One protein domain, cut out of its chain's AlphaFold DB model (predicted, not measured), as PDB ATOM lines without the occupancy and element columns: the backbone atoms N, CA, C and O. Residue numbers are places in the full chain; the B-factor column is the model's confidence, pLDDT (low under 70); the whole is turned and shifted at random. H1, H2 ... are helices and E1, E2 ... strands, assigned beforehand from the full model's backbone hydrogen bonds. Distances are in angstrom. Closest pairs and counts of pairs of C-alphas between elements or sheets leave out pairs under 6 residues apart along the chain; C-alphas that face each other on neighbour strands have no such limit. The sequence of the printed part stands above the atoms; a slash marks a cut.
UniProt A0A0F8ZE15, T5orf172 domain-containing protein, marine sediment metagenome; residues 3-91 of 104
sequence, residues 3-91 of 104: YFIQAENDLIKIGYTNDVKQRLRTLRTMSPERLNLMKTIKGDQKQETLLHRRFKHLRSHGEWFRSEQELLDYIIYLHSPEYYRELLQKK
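AT A GLANCE: This is residues 3 to 91 of the 104 residues of the protein "T5orf172 domain-containing protein" of marine sediment metagenome (UniProt A0A0F8ZE15). A twisted sheet of five strands forms the core, with H1 over one face and H3 over the other; H2 is on the same face as H3, but beside the strands. From the end of H3 the chain turns a corner into H4, which leads away from the sheet as an arm whose residues 86 to 91 stick out. The printed part has 89 residues with five named strands and four named helices, in the order E1 E2 H1 E3 H2 E4 E5 H3 H4; the sheet, E3 E1 E2 E5 E4, is antiparallel throughout, and the class is mixed, helices and strands. It is compact by its radius of gyration of the C-alphas, 13.7 A, yet elongated, with spans of 42 by 27 by 25 A.

IN THESE COORDINATES: In the sheet, E3 is residues 36 to 41, 15.4 A long; E1 is residues 3 to 6, 10.2 A, from C-alpha 3 at (266.979, 320.169, 424.552); E2 is residues 11 to 16, 16.6 A; E5 is residues 64 to 66, 7.1 A; and E4 is residues 59 to 61, 5.9 A. H1 is residues 20 to 29, 14.2 A; H2 is residues 45 to 54, 14.1 A; H3 is residues 69 to 77, 11.8 A; and H4 is residues 81 to 90, 14.5 A, ending with C-alpha 90 at (256.903, 320.033, 397.514).

HOW THE PARTS SIT: From edge to edge of the sheet the strands' lines turn by 122 degrees. E1 and E2 are a hairpin, with N 5 and O 13 at 3.0 A; E3 and E1 have N 38 and O 4 at 2.9 A. E2 and E5 have N 12 and O 65 at 2.8 A, and the hairpin E4 and E5 has N 60 and O 64 at 2.8 A. E2, H1 and E3 are a split strand-helix-strand unit, two strands running the same way with E1 between them, and its crossover is right-handed. H1 lies over E1 at a height over the sheet of 9.8 A, along the strands. On the opposite face H3, at 9.2 A, lies over E2, only just over neither E1 nor E3, and slantwise to the strands at 48 degrees to E2 on the local plane; the closest C-alphas of E3 and H3 are those of Lys 39 and Ile 75, 6.9 A apart. H2, at 6.3 A on the same face as H3, lies over none of the strands; its closest C-alphas with E2 are those of Gln 45 and Tyr 16, 6.0 A apart. H4 is not on the sheet; H3 and H4 touch only at the corner by their link, and only just, with 3 pairs of C-alphas within 8 A, the closest those of Tyr 77 and Tyr 84 at 5.6 A, and they run opposite ways at a steep tilt of 52 degrees. In H1, H2, H3 and H4 every O i to N i+4 pair is within hydrogen-bond range.

THE WHOLE: The two C-alphas farthest apart are those of Met 30 and Gln 89, 41.6 A. The printed part has no cut and no long link. The mean pLDDT of the printed part is 84.9; residues 28 to 33 and 90 to 91 are under 70.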
ATOM      1  N   TYR A   3     268.308 320.768 424.555       91.50
ATOM      2  CA  TYR A   3     266.979 320.169 424.552       91.50
ATOM      3  C   TYR A   3     265.894 321.208 424.268       91.50
ATOM      4  O   TYR A   3     266.021 322.374 424.644       91.50
ATOM      5  N   PHE A   4     264.828 320.737 423.624       92.75
ATOM      6  CA  PHE A   4     263.626 321.491 423.287       92.75
ATOM      7  C   PHE A   4     262.433 320.838 423.979       92.75
ATOM      8  O   PHE A   4     262.192 319.644 423.777       92.75
ATOM      9  N   ILE A   5     261.714 321.594 424.805       91.00
ATOM     10  CA  ILE A   5     260.545 321.105 425.550       91.00
ATOM     11  C   ILE A   5     259.366 322.012 425.272       91.00
ATOM     12  O   ILE A   5     259.502 323.218 425.431       91.00
ATOM     13  N   GLN A   6     258.227 321.434 424.924       90.19
ATOM     14  CA  GLN A   6     256.966 322.152 424.810       90.19
ATOM     15  C   GLN A   6     256.197 322.047 426.130       90.19
ATOM     16  O   GLN A   6     256.075 320.953 426.687       90.19
ATOM     17  N   ALA A   7     255.729 323.184 426.637       87.25
ATOM     18  CA  ALA A   7     254.759 323.259 427.726       87.25
ATOM     19  C   ALA A   7     253.324 323.267 427.173       87.25
ATOM     20  O   ALA A   7     253.121 323.444 425.973       87.25
ATOM     21  N   GLU A   8     252.327 323.094 428.044       81.62
ATOM     22  CA  GLU A   8     250.908 323.053 427.644       81.62
ATOM     23  C   GLU A   8     250.402 324.377 427.057       81.62
ATOM     24  O   GLU A   8     249.452 324.388 426.284       81.62
ATOM     25  N   ASN A   9     251.061 325.492 427.372       85.06
ATOM     26  CA  ASN A   9     250.749 326.822 426.844       85.06
ATOM     27  C   ASN A   9     251.420 327.129 425.489       85.06
ATOM     28  O   ASN A   9     251.619 328.300 425.160       85.06
ATOM     29  N   ASP A  10     251.830 326.098 424.747       85.50
ATOM     30  CA  ASP A  10     252.519 326.203 423.455       85.50
ATOM     31  C   ASP A  10     253.841 326.994 423.482       85.50
ATOM     32  O   ASP A  10     254.374 327.413 422.454       85.50
ATOM     33  N   LEU A  11     254.451 327.169 424.656       92.69
ATOM     34  CA  LEU A  11     255.809 327.694 424.737       92.69
ATOM     35  C   LEU A  11     256.836 326.572 424.623       92.69
ATOM     36  O   LEU A  11     256.725 325.514 425.243       92.69
ATOM     37  N   ILE A  12     257.895 326.846 423.869       94.38
ATOM     38  CA  ILE A  12     259.041 325.965 423.699       94.38
ATOM     39  C   ILE A  12     260.207 326.502 424.520       94.38
ATOM     40  O   ILE A  12     260.692 327.613 424.309       94.38
ATOM     41  N   LYS A  13     260.701 325.686 425.443       93.31
ATOM     42  CA  LYS A  13     261.941 325.924 426.174       93.31
ATOM     43  C   LYS A  13     263.130 325.422 425.376       93.31
ATOM     44  O   LYS A  13     263.140 324.260 424.974       93.31
ATOM     45  N   ILE A  14     264.162 326.252 425.247       94.75
ATOM     46  CA  ILE A  14     265.472 325.859 424.713       94.75
ATOM     47  C   ILE A  14     266.464 325.887 425.870       94.75
ATOM     48  O   ILE A  14     266.709 326.955 426.423       94.75
ATOM     49  N   GLY A  15     267.036 324.741 426.236       92.50
ATOM     50  CA  GLY A  15     267.989 324.673 427.346       92.50
ATOM     51  C   GLY A  15     269.179 323.768 427.067       92.50
ATOM     52  O   GLY A  15     269.117 322.870 426.229       92.50
ATOM     53  N   TYR A  16     270.266 323.984 427.803       93.94
ATOM     54  CA  TYR A  16     271.466 323.151 427.771       93.94
ATOM     55  C   TYR A  16     271.599 322.316 429.053       93.94
ATOM     56  O   TYR A  16     271.193 322.722 430.141       93.94
ATOM     57  N   THR A  17     272.142 321.107 428.925       89.94
ATOM     58  CA  THR A  17     272.516 320.254 430.058       89.94
ATOM     59  C   THR A  17     273.684 319.334 429.709       89.94
ATOM     60  O   THR A  17     273.832 318.899 428.562       89.94
ATOM     61  N   ASN A  18     274.498 319.016 430.716       87.25
ATOM     62  CA  ASN A  18     275.541 317.993 430.636       87.25
ATOM     63  C   ASN A  18     275.009 316.577 430.892       87.25
ATOM     64  O   ASN A  18     275.619 315.622 430.427       87.25
ATOM     65  N   ASP A  19     273.850 316.441 431.544       84.69
ATOM     66  CA  ASP A  19     273.210 315.152 431.806       84.69
ATOM     67  C   ASP A  19     271.722 315.206 431.444       84.69
ATOM     68  O   ASP A  19     270.858 315.624 432.220       84.69
ATOM     69  N   VAL A  20     271.411 314.749 430.231       75.94
ATOM     70  CA  VAL A  20     270.032 314.694 429.734       75.94
ATOM     71  C   VAL A  20     269.188 313.700 430.528       75.94
ATOM     72  O   VAL A  20     268.011 313.965 430.742       75.94
ATOM     73  N   LYS A  21     269.744 312.581 431.009       77.06
ATOM     74  CA  LYS A  21     268.957 311.564 431.725       77.06
ATOM     75  C   LYS A  21     268.491 312.097 433.072       77.06
ATOM     76  O   LYS A  21     267.307 311.983 433.399       77.06
ATOM     77  N   GLN A  22     269.404 312.701 433.829       80.81
ATOM     78  CA  GLN A  22     269.071 313.334 435.099       80.81
ATOM     79  C   GLN A  22     268.120 314.510 434.873       80.81
ATOM     80  O   GLN A  22     267.080 314.592 435.525       80.81
ATOM     81  N   ARG A  23     268.405 315.359 433.877       80.81
ATOM     82  CA  ARG A  23     267.562 316.514 433.563       80.81
ATOM     83  C   ARG A  23     266.142 316.111 433.172       80.81
ATOM     84  O   ARG A  23     265.205 316.716 433.676       80.81
ATOM     85  N   LEU A  24     265.962 315.082 432.342       74.88
ATOM     86  CA  LEU A  24     264.638 314.575 431.963       74.88
ATOM     87  C   LEU A  24     263.869 314.003 433.152       74.88
ATOM     88  O   LEU A  24     262.667 314.233 433.252       74.88
ATOM     89  N   ARG A  25     264.542 313.300 434.073       78.06
ATOM     90  CA  ARG A  25     263.910 312.833 435.318       78.06
ATOM     91  C   ARG A  25     263.427 314.007 436.164       78.06
ATOM     92  O   ARG A  25     262.267 314.015 436.551       78.06
ATOM     93  N   THR A  26     264.276 315.013 436.377       75.94
ATOM     94  CA  THR A  26     263.924 316.225 437.131       75.94
ATOM     95  C   THR A  26     262.788 317.008 436.474       75.94
ATOM     96  O   THR A  26     261.892 317.481 437.157       75.94
ATOM     97  N   LEU A  27     262.792 317.143 435.146       73.00
ATOM     98  CA  LEU A  27     261.734 317.850 434.420       73.00
ATOM     99  C   LEU A  27     260.379 317.154 434.560       73.00
ATOM    100  O   LEU A  27     259.370 317.828 434.720       73.00
ATOM    101  N   ARG A  28     260.365 315.817 434.552       69.44
ATOM    102  CA  ARG A  28     259.143 315.026 434.748       69.44
ATOM    103  C   ARG A  28     258.578 315.118 436.165       69.44
ATOM    104  O   ARG A  28     257.397 314.855 436.332       69.44
ATOM    105  N   THR A  29     259.396 315.434 437.169       68.19
ATOM    106  CA  THR A  29     258.957 315.513 438.572       68.19
ATOM    107  C   THR A  29     258.685 316.935 439.056       68.19
ATOM    108  O   THR A  29     257.941 317.107 440.013       68.19
ATOM    109  N   MET A  30     259.277 317.955 438.425       62.94
ATOM    110  CA  MET A  30     259.230 319.355 438.882       62.94
ATOM    111  C   MET A  30     258.113 320.200 438.255       62.94
ATOM    112  O   MET A  30     258.017 321.383 438.573       62.94
ATOM    113  N   SER A  31     257.297 319.648 437.354       58.97
ATOM    114  CA  SER A  31     256.193 320.385 436.734       58.97
ATOM    115  C   SER A  31     254.883 319.605 436.868       58.97
ATOM    116  O   SER A  31     254.846 318.444 436.464       58.97
ATOM    117  N   PRO A  32     253.822 320.208 437.439       60.16
ATOM    118  CA  PRO A  32     252.482 319.626 437.415       60.16
ATOM    119  C   PRO A  32     251.857 319.657 436.007       60.16
ATOM    120  O   PRO A  32     250.913 318.916 435.750       60.16
ATOM    121  N   GLU A  33     252.394 320.478 435.099       65.00
ATOM    122  CA  GLU A  33     251.971 320.584 433.700       65.00
ATOM    123  C   GLU A  33     252.699 319.553 432.819       65.00
ATOM    124  O   GLU A  33     253.862 319.203 433.058       65.00
ATOM    125  N   ARG A  34     252.038 319.053 431.764       70.44
ATOM    126  CA  ARG A  34     252.640 318.082 430.840       70.44
ATOM    127  C   ARG A  34     253.731 318.736 429.995       70.44
ATOM    128  O   ARG A  34     253.473 319.369 428.977       70.44
ATOM    129  N   LEU A  35     254.983 318.506 430.381       82.44
ATOM    130  CA  LEU A  35     256.150 318.867 429.580       82.44
ATOM    131  C   LEU A  35     256.449 317.789 428.531       82.44
ATOM    132  O   LEU A  35     256.810 316.659 428.875       82.44
ATOM    133  N   ASN A  36     256.358 318.143 427.248       84.19
ATOM    134  CA  ASN A  36     256.684 317.248 426.140       84.19
ATOM    135  C   ASN A  36     258.111 317.502 425.631       84.19
ATOM    136  O   ASN A  36     258.425 318.582 425.128       84.19
ATOM    137  N   LEU A  37     258.996 316.508 425.742       87.81
ATOM    138  CA  LEU A  37     260.339 316.594 425.167       87.81
ATOM    139  C   LEU A  37     260.257 316.429 423.645       87.81
ATOM    140  O   LEU A  37     260.096 315.317 423.150       87.81
ATOM    141  N   MET A  38     260.454 317.519 422.906       88.38
ATOM    142  CA  MET A  38     260.392 317.495 421.444       88.38
ATOM    143  C   MET A  38     261.670 316.924 420.824       88.38
ATOM    144  O   MET A  38     261.623 316.093 419.917       88.38
ATOM    145  N   LYS A  39     262.843 317.391 421.282       88.06
ATOM    146  CA  LYS A  39     264.132 317.007 420.690       88.06
ATOM    147  C   LYS A  39     265.298 317.250 421.638       88.06
ATOM    148  O   LYS A  39     265.290 318.180 422.440       88.06
ATOM    149  N   THR A  40     266.349 316.457 421.464       89.94
ATOM    150  CA  THR A  40     267.678 316.726 422.019       89.94
ATOM    151  C   THR A  40     268.722 316.677 420.915       89.94
ATOM    152  O   THR A  40     268.694 315.762 420.089       89.94
ATOM    153  N   ILE A  41     269.663 317.614 420.923       89.56
ATOM    154  CA  ILE A  41     270.799 317.648 420.001       89.56
ATOM    155  C   ILE A  41     272.117 317.707 420.769       89.56
ATOM    156  O   ILE A  41     272.196 318.184 421.909       89.56
ATOM    157  N   LYS A  42     273.183 317.211 420.137       89.62
ATOM    158  CA  LYS A  42     274.536 317.426 420.646       89.62
ATOM    159  C   LYS A  42     274.855 318.912 420.531       89.62
ATOM    160  O   LYS A  42     274.650 319.511 419.481       89.62
ATOM    161  N   GLY A  43     275.333 319.476 421.629       90.62
ATOM    162  CA  GLY A  43     275.808 320.842 421.646       90.62
ATOM    163  C   GLY A  43     276.183 321.343 423.029       90.62
ATOM    164  O   GLY A  43     275.927 320.656 424.031       90.62
ATOM    165  N   ASP A  44     276.807 322.513 423.045       92.81
ATOM    166  CA  ASP A  44     277.342 323.194 424.219       92.81
ATOM    167  C   ASP A  44     276.527 324.443 424.607       92.81
ATOM    168  O   ASP A  44     275.525 324.794 423.978       92.81
ATOM    169  N   GLN A  45     276.958 325.111 425.676       92.19
ATOM    170  CA  GLN A  45     276.328 326.339 426.154       92.19
ATOM    171  C   GLN A  45     276.432 327.486 425.134       92.19
ATOM    172  O   GLN A  45     275.516 328.294 425.014       92.19
ATOM    173  N   LYS A  46     277.513 327.546 424.341       94.31
ATOM    174  CA  LYS A  46     277.668 328.578 423.305       94.31
ATOM    175  C   LYS A  46     276.606 328.417 422.223       94.31
ATOM    176  O   LYS A  46     275.999 329.400 421.806       94.31
ATOM    177  N   GLN A  47     276.354 327.188 421.783       92.81
ATOM    178  CA  GLN A  47     275.315 326.885 420.804       92.81
ATOM    179  C   GLN A  47     273.911 327.188 421.336       92.81
ATOM    180  O   GLN A  47     273.084 327.705 420.588       92.81
ATOM    181  N   GLU A  48     273.645 326.941 422.618       94.69
ATOM    182  CA  GLU A  48     272.387 327.346 423.255       94.69
ATOM    183  C   GLU A  48     272.206 328.869 423.235       94.69
ATOM    184  O   GLU A  48     271.178 329.360 422.761       94.69
ATOM    185  N   THR A  49     273.245 329.624 423.589       94.56
ATOM    186  CA  THR A  49     273.231 331.091 423.524       94.56
ATOM    187  C   THR A  49     273.023 331.594 422.091       94.56
ATOM    188  O   THR A  49     272.298 332.567 421.860       94.56
ATOM    189  N   LEU A  50     273.604 330.922 421.092       95.25
ATOM    190  CA  LEU A  50     273.379 331.240 419.680       95.25
ATOM    191  C   LEU A  50     271.927 330.992 419.255       95.25
ATOM    192  O   LEU A  50     271.370 331.822 418.536       95.25
ATOM    193  N   LEU A  51     271.303 329.900 419.703       94.69
ATOM    194  CA  LEU A  51     269.888 329.618 419.439       94.69
ATOM    195  C   LEU A  51     268.980 330.644 420.109       94.69
ATOM    196  O   LEU A  51     268.066 331.168 419.479       94.69
ATOM    197  N   HIS A  52     269.274 330.996 421.357       95.38
ATOM    198  CA  HIS A  52     268.566 332.046 422.079       95.38
ATOM    199  C   HIS A  52     268.652 333.394 421.370       95.38
ATOM    200  O   HIS A  52     267.662 334.117 421.304       95.38
ATOM    201  N   ARG A  53     269.827 333.730 420.825       95.19
ATOM    202  CA  ARG A  53     270.015 334.945 420.028       95.19
ATOM    203  C   ARG A  53     269.259 334.869 418.704       95.19
ATOM    204  O   ARG A  53     268.642 335.857 418.319       95.19
ATOM    205  N   ARG A  54     269.297 333.717 418.028       95.00
ATOM    206  CA  ARG A  54     268.598 333.479 416.757       95.00
ATOM    207  C   ARG A  54     267.088 333.644 416.900       95.00
ATOM    208  O   ARG A  54     266.488 334.304 416.068       95.00
ATOM    209  N   PHE A  55     266.501 333.090 417.957       95.62
ATOM    210  CA  PHE A  55     265.060 333.137 418.214       95.62
ATOM    211  C   PHE A  55     264.672 334.222 419.224       95.62
ATOM    212  O   PHE A  55     263.615 334.147 419.845       95.62
ATOM    213  N   LYS A  56     265.515 335.245 419.419       95.88
ATOM    214  CA  LYS A  56     265.264 336.306 420.406       95.88
ATOM    215  C   LYS A  56     263.930 337.017 420.159       95.88
ATOM    216  O   LYS A  56     263.275 337.394 421.123       95.88
ATOM    217  N   HIS A  57     263.518 337.169 418.899       95.19
ATOM    218  CA  HIS A  57     262.224 337.747 418.508       95.19
ATOM    219  C   HIS A  57     261.023 336.900 418.936       95.19
ATOM    220  O   HIS A  57     259.935 337.440 419.101       95.19
ATOM    221  N   LEU A  58     261.219 335.597 419.143       94.19
ATOM    222  CA  LEU A  58     260.193 334.668 419.618       94.19
ATOM    223  C   LEU A  58     260.200 334.515 421.139       94.19
ATOM    224  O   LEU A  58     259.345 333.823 421.687       94.19
ATOM    225  N   ARG A  59     261.175 335.104 421.838       95.06
ATOM    226  CA  ARG A  59     261.325 334.935 423.282       95.06
ATOM    227  C   ARG A  59     260.119 335.537 424.005       95.06
ATOM    228  O   ARG A  59     259.834 336.720 423.862       95.06
ATOM    229  N   SER A  60     259.455 334.712 424.811       93.38
ATOM    230  CA  SER A  60     258.380 335.133 425.708       93.38
ATOM    231  C   SER A  60     258.973 335.621 427.033       93.38
ATOM    232  O   SER A  60     258.952 336.811 427.330       93.38
ATOM    233  N   HIS A  61     259.608 334.723 427.792       92.06
ATOM    234  CA  HIS A  61     260.297 335.057 429.040       92.06
ATOM    235  C   HIS A  61     261.410 334.049 429.343       92.06
ATOM    236  O   HIS A  61     261.273 332.853 429.092       92.06
ATOM    237  N   GLY A  62     262.524 334.517 429.915       92.50
ATOM    238  CA  GLY A  62     263.670 333.663 430.253       92.50
ATOM    239  C   GLY A  62     264.139 332.805 429.069       92.50
ATOM    240  O   GLY A  62     264.572 333.329 428.044       92.50
ATOM    241  N   GLU A  63     264.027 331.485 429.224       93.38
ATOM    242  CA  GLU A  63     264.406 330.473 428.225       93.38
ATOM    243  C   GLU A  63     263.208 329.930 427.416       93.38
ATOM    244  O   GLU A  63     263.338 328.902 426.751       93.38
ATOM    245  N   TRP A  64     262.038 330.569 427.514       94.56
ATOM    246  CA  TRP A  64     260.800 330.163 426.846       94.56
ATOM    247  C   TRP A  64     260.520 331.029 425.620       94.56
ATOM    248  O   TRP A  64     260.592 332.261 425.672       94.56
ATOM    249  N   PHE A  65     260.169 330.375 424.519       95.94
ATOM    250  CA  PHE A  65     259.965 330.958 423.199       95.94
ATOM    251  C   PHE A  65     258.593 330.548 422.661       95.94
ATOM    252  O   PHE A  65     258.118 329.455 422.951       95.94
ATOM    253  N   ARG A  66     257.950 331.413 421.879       94.06
ATOM    254  CA  ARG A  66     256.693 331.097 421.190       94.06
ATOM    255  C   ARG A  66     256.930 329.989 420.161       94.06
ATOM    256  O   ARG A  66     257.939 330.029 419.451       94.06
ATOM    257  N   SER A  67     256.013 329.027 420.059       91.62
ATOM    258  CA  SER A  67     256.048 327.935 419.074       91.62
ATOM    259  C   SER A  67     255.697 328.399 417.653       91.62
ATOM    260  O   SER A  67     254.806 327.853 417.005       91.62
ATOM    261  N   GLU A  68     256.379 329.426 417.153       92.81
ATOM    262  CA  GLU A  68     256.185 329.885 415.779       92.81
ATOM    263  C   GLU A  68     256.746 328.875 414.776       92.81
ATOM    264  O   GLU A  68     257.670 328.106 415.072       92.81
ATOM    265  N   GLN A  69     256.220 328.930 413.551       88.81
ATOM    266  CA  GLN A  69     256.573 327.996 412.482       88.81
ATOM    267  C   GLN A  69     258.087 327.918 412.240       88.81
ATOM    268  O   GLN A  69     258.604 326.828 412.043       88.81
ATOM    269  N   GLU A  70     258.819 329.030 412.358       91.44
ATOM    270  CA  GLU A  70     260.283 329.061 412.210       91.44
ATOM    271  C   GLU A  70     261.014 328.149 413.217       91.44
ATOM    272  O   GLU A  70     261.955 327.439 412.854       91.44
ATOM    273  N   LEU A  71     260.589 328.157 414.485       91.94
ATOM    274  CA  LEU A  71     261.201 327.345 415.539       91.94
ATOM    275  C   LEU A  71     260.786 325.876 415.409       91.94
ATOM    276  O   LEU A  71     261.621 324.984 415.565       91.94
ATOM    277  N   LEU A  72     259.518 325.619 415.083       90.19
ATOM    278  CA  LEU A  72     259.015 324.266 414.838       90.19
ATOM    279  C   LEU A  72     259.718 323.616 413.644       90.19
ATOM    280  O   LEU A  72     260.225 322.501 413.760       90.19
ATOM    281  N   ASP A  73     259.829 324.338 412.532       89.25
ATOM    282  CA  ASP A  73     260.533 323.906 411.326       89.25
ATOM    283  C   ASP A  73     262.002 323.584 411.628       89.25
ATOM    284  O   ASP A  73     262.522 322.556 411.186       89.25
ATOM    285  N   TYR A  74     262.667 324.409 412.446       90.81
ATOM    286  CA  TYR A  74     264.030 324.137 412.902       90.81
ATOM    287  C   TYR A  74     264.126 322.819 413.688       90.81
ATOM    288  O   TYR A  74     265.025 322.013 413.439       90.81
ATOM    289  N   ILE A  75     263.192 322.560 414.606       88.69
ATOM    290  CA  ILE A  75     263.160 321.326 415.406       88.69
ATOM    291  C   ILE A  75     262.873 320.098 414.527       88.69
ATOM    292  O   ILE A  75     263.526 319.062 414.690       88.69
ATOM    293  N   ILE A  76     261.941 320.207 413.576       86.25
ATOM    294  CA  ILE A  76     261.577 319.126 412.644       86.25
ATOM    295  C   ILE A  76     262.745 318.803 411.709       86.25
ATOM    296  O   ILE A  76     263.068 317.629 411.519       86.25
ATOM    297  N   TYR A  77     263.429 319.819 411.174       85.62
ATOM    298  CA  TYR A  77     264.613 319.626 410.334       85.62
ATOM    299  C   TYR A  77     265.699 318.815 411.051       85.62
ATOM    300  O   TYR A  77     266.319 317.934 410.462       85.62
ATOM    301  N   LEU A  78     265.895 319.063 412.349       82.94
ATOM    302  CA  LEU A  78     266.827 318.294 413.179       82.94
ATOM    303  C   LEU A  78     266.362 316.848 413.438       82.94
ATOM    304  O   LEU A  78     267.157 316.022 413.900       82.94
ATOM    305  N   HIS A  79     265.081 316.535 413.230       72.06
ATOM    306  CA  HIS A  79     264.531 315.192 413.393       72.06
ATOM    307  C   HIS A  79     264.788 314.305 412.178       72.06
ATOM    308  O   HIS A  79     265.289 313.197 412.354       72.06
ATOM    309  N   SER A  80     264.492 314.802 410.978       74.75
ATOM    310  CA  SER A  80     264.749 314.098 409.721       74.75
ATOM    311  C   SER A  80     265.082 315.111 408.620       74.75
ATOM    312  O   SER A  80     264.177 315.698 408.012       74.75
ATOM    313  N   PRO A  81     266.381 315.350 408.369       73.75
ATOM    314  CA  PRO A  81     266.824 316.265 407.324       73.75
ATOM    315  C   PRO A  81     266.336 315.855 405.930       73.75
ATOM    316  O   PRO A  81     266.033 316.722 405.112       73.75
ATOM    317  N   GLU A  82     266.244 314.554 405.656       75.56
ATOM    318  CA  GLU A  82     265.809 313.989 404.376       75.56
ATOM    319  C   GLU A  82     264.322 314.269 404.140       75.56
ATOM    320  O   GLU A  82     263.964 314.875 403.130       75.56
ATOM    321  N   TYR A  83     263.476 313.960 405.128       72.25
ATOM    322  CA  TYR A  83     262.046 314.265 405.092       72.25
ATOM    323  C   TYR A  83     261.790 315.764 404.904       72.25
ATOM    324  O   TYR A  83     260.981 316.177 404.073       72.25
ATOM    325  N   TYR A  84     262.522 316.609 405.633       71.38
ATOM    326  CA  TYR A  84     262.347 318.053 405.518       71.38
ATOM    327  C   TYR A  84     262.809 318.596 404.155       71.38
ATOM    328  O   TYR A  84     262.171 319.491 403.601       71.38
ATOM    329  N   ARG A  85     263.881 318.042 403.564       75.00
ATOM    330  CA  ARG A  85     264.317 318.393 402.198       75.00
ATOM    331  C   ARG A  85     263.259 318.045 401.156       75.00
ATOM    332  O   ARG A  85     263.077 318.821 400.219       75.00
ATOM    333  N   GLU A  86     262.563 316.923 401.313       75.44
ATOM    334  CA  GLU A  86     261.449 316.549 400.439       75.44
ATOM    335  C   GLU A  86     260.240 317.477 400.616       75.44
ATOM    336  O   GLU A  86     259.644 317.904 399.627       75.44
ATOM    337  N   LEU A  87     259.903 317.861 401.854       71.19
ATOM    338  CA  LEU A  87     258.835 318.831 402.123       71.19
ATOM    339  C   LEU A  87     259.117 320.200 401.487       71.19
ATOM    340  O   LEU A  87     258.211 320.812 400.922       71.19
ATOM    341  N   LEU A  88     260.364 320.677 401.543       74.75
ATOM    342  CA  LEU A  88     260.759 321.941 400.912       74.75
ATOM    343  C   LEU A  88     260.640 321.906 399.382       74.75
ATOM    344  O   LEU A  88     260.300 322.922 398.785       74.75
ATOM    345  N   GLN A  89     260.886 320.754 398.753       74.06
ATOM    346  CA  GLN A  89     260.734 320.580 397.302       74.06
ATOM    347  C   GLN A  89     259.260 320.531 396.865       74.06
ATOM    348  O   GLN A  89     258.955 320.838 395.715       74.06
ATOM    349  N   LYS A  90     258.345 320.175 397.777       65.75
ATOM    350  CA  LYS A  90     256.903 320.033 397.514       65.75
ATOM    351  C   LYS A  90     256.059 321.244 397.934       65.75
ATOM    352  O   LYS A  90     254.906 321.334 397.518       65.75
ATOM    353  N   LYS A  91     256.583 322.177 398.742       54.12
ATOM    354  CA  LYS A  91     255.860 323.409 399.116       54.12
ATOM    355  C   LYS A  91     255.819 324.392 397.926       54.12
ATOM    356  O   LYS A  91     256.879 324.874 397.524       54.12
TER     357      LYS A  91